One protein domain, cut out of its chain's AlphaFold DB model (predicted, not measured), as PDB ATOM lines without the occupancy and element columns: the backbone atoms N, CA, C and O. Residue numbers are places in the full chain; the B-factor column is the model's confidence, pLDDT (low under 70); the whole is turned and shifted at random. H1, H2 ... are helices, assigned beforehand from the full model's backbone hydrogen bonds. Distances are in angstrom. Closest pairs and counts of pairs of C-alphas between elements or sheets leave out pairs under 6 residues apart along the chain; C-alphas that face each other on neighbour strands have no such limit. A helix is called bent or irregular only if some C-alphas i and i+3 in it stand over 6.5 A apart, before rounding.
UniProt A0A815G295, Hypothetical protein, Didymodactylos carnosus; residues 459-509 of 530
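Overview. This is residues 459 to 509 of the 530 residues of the protein "Hypothetical protein" of Didymodactylos carnosus (UniProt A0A815G295). One long helix, H2, makes the length of this rod; at its first end the short helix H1 folds back over it as a small hairpin, and at its other end H3 runs outward at a bend, with no helix packed on it. Residues 478 to 509, most of H2 and the whole of H3, stand free, and the fold-back of H1 is the one place where two helices pack together. The printed part has 51 residues, with three named helices in the order H1, H2, H3 and no named strand; the class is all helix. It is extended, with a radius of gyration of the C-alphas of 19.5 A, and the C-alphas span 59 by 14 by 10 A.

Along the chain. Find C-alpha 467 at (-48.051, -40.790, 9.865); from there H2, residues 467 to 495, runs 42.0 A to C-alpha 495 at (-36.412, -0.454, 11.597), and you will see y climb along the way while z changes little from end to end. Before it, look at residues 459 to 464 for H1, which begins at C-alpha 459 at (-42.656, -31.176, 1.744) and measures 8.9 A from first to last C-alpha. After H2, look at residues 498 to 509 for H3, 16.8 A from first to last C-alpha, which ends at C-alpha 509 at (-21.507, 11.969, 6.120). None of the three helices is bent.

Arrangement. Start at residues 469 to 474, the part of H2 that alone touches H1. The closest C-alphas of the two helices are those of Leu 463 and Gln 470, 4.7 A apart. H1 and H2 run opposite ways at a steep tilt of 38 degrees and form a helical hairpin. Their centres are 17.2 A apart. At the other end of H2, look at Lys 496 and Thr 497: H2 and H3 meet only through their link. H1 and H3 are apart. In the backbones of H1, H2 and H3, every O i to N i+4 pair is within hydrogen-bond range.

Size, cuts and confidence. The two C-alphas farthest apart are those of Asp 466 and Leu 509, at 59.7 A, while the first and last printed C-alphas, of Leu 459 and Leu 509, are 48.2 A apart. The printed part has no cut. The links from H1 to H2 and from H2 to H3 are both tight, with 2 residues in each. Read the B-factor column for the pLDDT: its mean over the printed part is 79.5, and residues 494 to 505 are under 70, where the model's confidence is low. The mean is 87 for H2, 78 for H1 and 67 for H3.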
ATOM      1  N   LEU A 459     -41.935 -31.184   0.469       77.38
ATOM      2  CA  LEU A 459     -42.656 -31.176   1.744       77.38
ATOM      3  C   LEU A 459     -44.147 -31.550   1.597       77.38
ATOM      4  O   LEU A 459     -44.750 -32.109   2.511       77.38
ATOM      5  N   VAL A 460     -44.721 -31.292   0.417       78.88
ATOM      6  CA  VAL A 460     -46.100 -31.654   0.047       78.88
ATOM      7  C   VAL A 460     -46.294 -33.173   0.002       78.88
ATOM      8  O   VAL A 460     -47.317 -33.676   0.457       78.88
ATOM      9  N   GLU A 461     -45.304 -33.923  -0.483       79.75
ATOM     10  CA  GLU A 461     -45.371 -35.386  -0.524       79.75
ATOM     11  C   GLU A 461     -45.205 -35.982   0.879       79.75
ATOM     12  O   GLU A 461     -45.931 -36.904   1.243       79.75
ATOM     13  N   MET A 462     -44.341 -35.401   1.721       76.75
ATOM     14  CA  MET A 462     -44.170 -35.840   3.114       76.75
ATOM     15  C   MET A 462     -45.406 -35.596   3.992       76.75
ATOM     16  O   MET A 462     -45.670 -36.380   4.906       76.75
ATOM     17  N   LEU A 463     -46.169 -34.533   3.718       75.31
ATOM     18  CA  LEU A 463     -47.437 -34.241   4.395       75.31
ATOM     19  C   LEU A 463     -48.560 -35.208   3.996       75.31
ATOM     20  O   LEU A 463     -49.479 -35.422   4.780       75.31
ATOM     21  N   ASN A 464     -48.475 -35.832   2.822       78.69
ATOM     22  CA  ASN A 464     -49.461 -36.808   2.347       78.69
ATOM     23  C   ASN A 464     -49.030 -38.270   2.574       78.69
ATOM     24  O   ASN A 464     -49.822 -39.183   2.350       78.69
ATOM     25  N   ALA A 465     -47.792 -38.494   3.025       77.81
ATOM     26  CA  ALA A 465     -47.210 -39.812   3.265       77.81
ATOM     27  C   ALA A 465     -47.555 -40.388   4.659       77.81
ATOM     28  O   ALA A 465     -48.491 -39.962   5.335       77.81
ATOM     29  N   ASP A 466     -46.787 -41.387   5.101       80.75
ATOM     30  CA  ASP A 466     -46.956 -42.079   6.380       80.75
ATOM     31  C   ASP A 466     -47.072 -41.133   7.587       80.75
ATOM     32  O   ASP A 466     -46.375 -40.122   7.691       80.75
ATOM     33  N   LYS A 467     -47.849 -41.542   8.604       82.88
ATOM     34  CA  LYS A 467     -48.051 -40.790   9.865       82.88
ATOM     35  C   LYS A 467     -46.751 -40.355  10.558       82.88
ATOM     36  O   LYS A 467     -46.764 -39.411  11.345       82.88
ATOM     37  N   LYS A 468     -45.639 -41.067  10.340       83.12
ATOM     38  CA  LYS A 468     -44.319 -40.701  10.882       83.12
ATOM     39  C   LYS A 468     -43.705 -39.535  10.103       83.12
ATOM     40  O   LYS A 468     -43.276 -38.569  10.725       83.12
ATOM     41  N   SER A 469     -43.731 -39.600   8.775       81.25
ATOM     42  CA  SER A 469     -43.242 -38.546   7.879       81.25
ATOM     43  C   SER A 469     -44.050 -37.257   8.028       81.25
ATOM     44  O   SER A 469     -43.464 -36.181   8.106       81.25
ATOM     45  N   GLN A 470     -45.370 -37.369   8.209       85.19
ATOM     46  CA  GLN A 470     -46.247 -36.227   8.482       85.19
ATOM     47  C   GLN A 470     -45.859 -35.473   9.756       85.19
ATOM     48  O   GLN A 470     -45.812 -34.247   9.756       85.19
ATOM     49  N   LYS A 471     -45.546 -36.190  10.846       85.56
ATOM     50  CA  LYS A 471     -45.113 -35.566  12.107       85.56
ATOM     51  C   LYS A 471     -43.793 -34.821  11.952       85.56
ATOM     52  O   LYS A 471     -43.651 -33.732  12.489       85.56
ATOM     53  N   VAL A 472     -42.844 -35.399  11.218       86.19
ATOM     54  CA  VAL A 472     -41.552 -34.752  10.952       86.19
ATOM     55  C   VAL A 472     -41.749 -33.501  10.088       86.19
ATOM     56  O   VAL A 472     -41.208 -32.441  10.403       86.19
ATOM     57  N   ALA A 473     -42.587 -33.580   9.052       88.38
ATOM     58  CA  ALA A 473     -42.895 -32.443   8.192       88.38
ATOM     59  C   ALA A 473     -43.566 -31.293   8.963       88.38
ATOM     60  O   ALA A 473     -43.151 -30.145   8.824       88.38
ATOM     61  N   THR A 474     -44.547 -31.574   9.828       88.00
ATOM     62  CA  THR A 474     -45.207 -30.524  10.624       88.00
ATOM     63  C   THR A 474     -44.273 -29.891  11.650       88.00
ATOM     64  O   THR A 474     -44.335 -28.677  11.849       88.00
ATOM     65  N   THR A 475     -43.360 -30.662  12.256       91.81
ATOM     66  CA  THR A 475     -42.336 -30.095  13.148       91.81
ATOM     67  C   THR A 475     -41.377 -29.162  12.413       91.81
ATOM     68  O   THR A 475     -41.084 -28.083  12.922       91.81
ATOM     69  N   LEU A 476     -40.954 -29.523  11.197       89.12
ATOM     70  CA  LEU A 476     -40.075 -28.683  10.382       89.12
ATOM     71  C   LEU A 476     -40.772 -27.393   9.937       89.12
ATOM     72  O   LEU A 476     -40.182 -26.320  10.015       89.12
ATOM     73  N   VAL A 477     -42.045 -27.463   9.531       90.00
ATOM     74  CA  VAL A 477     -42.833 -26.264   9.186       90.00
ATOM     75  C   VAL A 477     -42.951 -25.321  10.381       90.00
ATOM     76  O   VAL A 477     -42.755 -24.116  10.227       90.00
ATOM     77  N   ALA A 478     -43.215 -25.854  11.576       92.44
ATOM     78  CA  ALA A 478     -43.291 -25.050  12.794       92.44
ATOM     79  C   ALA A 478     -41.944 -24.389  13.139       92.44
ATOM     80  O   ALA A 478     -41.907 -23.230  13.556       92.44
ATOM     81  N   GLU A 479     -40.832 -25.098  12.938       95.06
ATOM     82  CA  GLU A 479     -39.488 -24.559  13.152       95.06
ATOM     83  C   GLU A 479     -39.148 -23.440  12.157       95.06
ATOM     84  O   GLU A 479     -38.684 -22.373  12.568       95.06
ATOM     85  N   VAL A 480     -39.458 -23.631  10.871       93.31
ATOM     86  CA  VAL A 480     -39.283 -22.604   9.831       93.31
ATOM     87  C   VAL A 480     -40.141 -21.378  10.128       93.31
ATOM     88  O   VAL A 480     -39.647 -20.253  10.044       93.31
ATOM     89  N   GLN A 481     -41.398 -21.569  10.530       93.69
ATOM     90  CA  GLN A 481     -42.284 -20.465  10.887       93.69
ATOM     91  C   GLN A 481     -41.747 -19.682  12.093       93.69
ATOM     92  O   GLN A 481     -41.676 -18.455  12.045       93.69
ATOM     93  N   LYS A 482     -41.279 -20.372  13.138       94.94
ATOM     94  CA  LYS A 482     -40.641 -19.738  14.300       94.94
ATOM     95  C   LYS A 482     -39.384 -18.962  13.908       94.94
ATOM     96  O   LYS A 482     -39.155 -17.857  14.406       94.94
ATOM     97  N   HIS A 483     -38.560 -19.518  13.019       94.00
ATOM     98  CA  HIS A 483     -37.367 -18.834  12.529       94.00
ATOM     99  C   HIS A 483     -37.736 -17.584  11.720       94.00
ATOM    100  O   HIS A 483     -37.173 -16.514  11.950       94.00
ATOM    101  N   TYR A 484     -38.742 -17.682  10.849       94.69
ATOM    102  CA  TYR A 484     -39.269 -16.549  10.097       94.69
ATOM    103  C   TYR A 484     -39.829 -15.459  11.016       94.69
ATOM    104  O   TYR A 484     -39.510 -14.289  10.833       94.69
ATOM    105  N   GLU A 485     -40.613 -15.811  12.036       93.81
ATOM    106  CA  GLU A 485     -41.139 -14.859  13.021       93.81
ATOM    107  C   GLU A 485     -40.016 -14.183  13.816       93.81
ATOM    108  O   GLU A 485     -40.051 -12.968  14.032       93.81
ATOM    109  N   SER A 486     -38.975 -14.935  14.186       91.69
ATOM    110  CA  SER A 486     -37.774 -14.396  14.825       91.69
ATOM    111  C   SER A 486     -37.086 -13.365  13.930       91.69
ATOM    112  O   SER A 486     -36.894 -12.224  14.356       91.69
ATOM    113  N   VAL A 487     -36.795 -13.720  12.673       91.81
ATOM    114  CA  VAL A 487     -36.162 -12.827  11.690       91.81
ATOM    115  C   VAL A 487     -37.045 -11.616  11.404       91.81
ATOM    116  O   VAL A 487     -36.577 -10.487  11.473       91.81
ATOM    117  N   ARG A 488     -38.346 -11.814  11.183       91.00
ATOM    118  CA  ARG A 488     -39.319 -10.735  10.981       91.00
ATOM    119  C   ARG A 488     -39.340  -9.779  12.171       91.00
ATOM    120  O   ARG A 488     -39.326  -8.568  11.977       91.00
ATOM    121  N   SER A 489     -39.341 -10.295  13.400       87.38
ATOM    122  CA  SER A 489     -39.315  -9.465  14.608       87.38
ATOM    123  C   SER A 489     -37.981  -8.735  14.797       87.38
ATOM    124  O   SER A 489     -37.978  -7.618  15.312       87.38
ATOM    125  N   ALA A 490     -36.859  -9.337  14.394       84.25
ATOM    126  CA  ALA A 490     -35.537  -8.722  14.437       84.25
ATOM    127  C   ALA A 490     -35.424  -7.597  13.397       84.25
ATOM    128  O   ALA A 490     -35.021  -6.488  13.738       84.25
ATOM    129  N   SER A 491     -35.894  -7.836  12.170       81.25
ATOM    130  CA  SER A 491     -35.952  -6.835  11.102       81.25
ATOM    131  C   SER A 491     -36.885  -5.676  11.453       81.25
ATOM    132  O   SER A 491     -36.523  -4.516  11.287       81.25
ATOM    133  N   LEU A 492     -38.063  -5.957  12.024       79.06
ATOM    134  CA  LEU A 492     -38.968  -4.906  12.495       79.06
ATOM    135  C   LEU A 492     -38.405  -4.136  13.698       79.06
ATOM    136  O   LEU A 492     -38.722  -2.960  13.855       79.06
ATOM    137  N   ARG A 493     -37.575  -4.757  14.545       73.25
ATOM    138  CA  ARG A 493     -36.877  -4.059  15.637       73.25
ATOM    139  C   ARG A 493     -35.773  -3.137  15.118       73.25
ATOM    140  O   ARG A 493     -35.702  -2.009  15.586       73.25
ATOM    141  N   ALA A 494     -34.994  -3.570  14.127       63.50
ATOM    142  CA  ALA A 494     -33.953  -2.751  13.500       63.50
ATOM    143  C   ALA A 494     -34.515  -1.506  12.785       63.50
ATOM    144  O   ALA A 494     -33.884  -0.457  12.776       63.50
ATOM    145  N   VAL A 495     -35.725  -1.598  12.225       62.31
ATOM    146  CA  VAL A 495     -36.412  -0.454  11.597       62.31
ATOM    147  C   VAL A 495     -37.046   0.484  12.637       62.31
ATOM    148  O   VAL A 495     -37.178   1.681  12.395       62.31
ATOM    149  N   LYS A 496     -37.420  -0.027  13.819       61.28
ATOM    150  CA  LYS A 496     -38.042   0.750  14.908       61.28
ATOM    151  C   LYS A 496     -37.057   1.524  15.785       61.28
ATOM    152  O   LYS A 496     -37.510   2.234  16.679       61.28
ATOM    153  N   THR A 497     -35.751   1.426  15.551       61.44
ATOM    154  CA  THR A 497     -34.745   2.312  16.153       61.44
ATOM    155  C   THR A 497     -34.368   3.406  15.147       61.44
ATOM    156  O   THR A 497     -33.300   3.337  14.540       61.44
ATOM    157  N   PRO A 498     -35.214   4.436  14.930       57.56
ATOM    158  CA  PRO A 498     -34.916   5.510  13.980       57.56
ATOM    159  C   PRO A 498     -33.624   6.261  14.332       57.56
ATOM    160  O   PRO A 498     -32.984   6.808  13.440       57.56
ATOM    161  N   GLY A 499     -33.201   6.235  15.604       60.78
ATOM    162  CA  GLY A 499     -31.953   6.852  16.057       60.78
ATOM    163  C   GLY A 499     -30.700   6.237  15.430       60.78
ATOM    164  O   GLY A 499     -29.826   6.966  14.991       60.78
ATOM    165  N   THR A 500     -30.629   4.911  15.273       63.44
ATOM    166  CA  THR A 500     -29.397   4.253  14.799       63.44
ATOM    167  C   THR A 500     -29.166   4.414  13.299       63.44
ATOM    168  O   THR A 500     -28.024   4.415  12.854       63.44
ATOM    169  N   ILE A 501     -30.234   4.549  12.506       63.59
ATOM    170  CA  ILE A 501     -30.125   4.785  11.057       63.59
ATOM    171  C   ILE A 501     -29.728   6.240  10.792       63.59
ATOM    172  O   ILE A 501     -28.896   6.494   9.922       63.59
ATOM    173  N   LEU A 502     -30.290   7.186  11.554       65.75
ATOM    174  CA  LEU A 502     -29.917   8.596  11.456       65.75
ATOM    175  C   LEU A 502     -28.473   8.823  11.930       65.75
ATOM    176  O   LEU A 502     -27.723   9.531  11.262       65.75
ATOM    177  N   ASP A 503     -28.066   8.166  13.019       66.62
ATOM    178  CA  ASP A 503     -26.706   8.249  13.555       66.62
ATOM    179  C   ASP A 503     -25.673   7.582  12.632       66.62
ATOM    180  O   ASP A 503     -24.595   8.141  12.435       66.62
ATOM    181  N   ASP A 504     -25.986   6.443  11.994       67.56
ATOM    182  CA  ASP A 504     -25.087   5.828  10.999       67.56
ATOM    183  C   ASP A 504     -25.003   6.669   9.713       67.56
ATOM    184  O   ASP A 504     -23.926   6.815   9.128       67.56
ATOM    185  N   ALA A 505     -26.105   7.299   9.289       68.94
ATOM    186  CA  ALA A 505     -26.101   8.235   8.164       68.94
ATOM    187  C   ALA A 505     -25.268   9.494   8.468       68.94
ATOM    188  O   ALA A 505     -24.467   9.917   7.630       68.94
ATOM    189  N   LEU A 506     -25.386  10.051   9.677       72.25
ATOM    190  CA  LEU A 506     -24.580  11.187  10.135       72.25
ATOM    191  C   LEU A 506     -23.096  10.825  10.259       72.25
ATOM    192  O   LEU A 506     -22.241  11.581   9.792       72.25
ATOM    193  N   HIS A 507     -22.767   9.647  10.796       71.19
ATOM    194  CA  HIS A 507     -21.380   9.183  10.870       71.19
ATOM    195  C   HIS A 507     -20.761   8.928   9.491       71.19
ATOM    196  O   HIS A 507     -19.569   9.184   9.287       71.19
ATOM    197  N   ARG A 508     -21.548   8.446   8.521       70.75
ATOM    198  CA  ARG A 508     -21.102   8.283   7.130       70.75
ATOM    199  C   ARG A 508     -20.834   9.629   6.465       70.75
ATOM    200  O   ARG A 508     -19.792   9.768   5.830       70.75
ATOM    201  N   LEU A 509     -21.707  10.618   6.654       70.62
ATOM    202  CA  LEU A 509     -21.507  11.969   6.120       70.62
ATOM    203  C   LEU A 509     -20.263  12.643   6.718       70.62
ATOM    204  O   LEU A 509     -19.429  13.148   5.970       70.62
TER     205      LEU A 509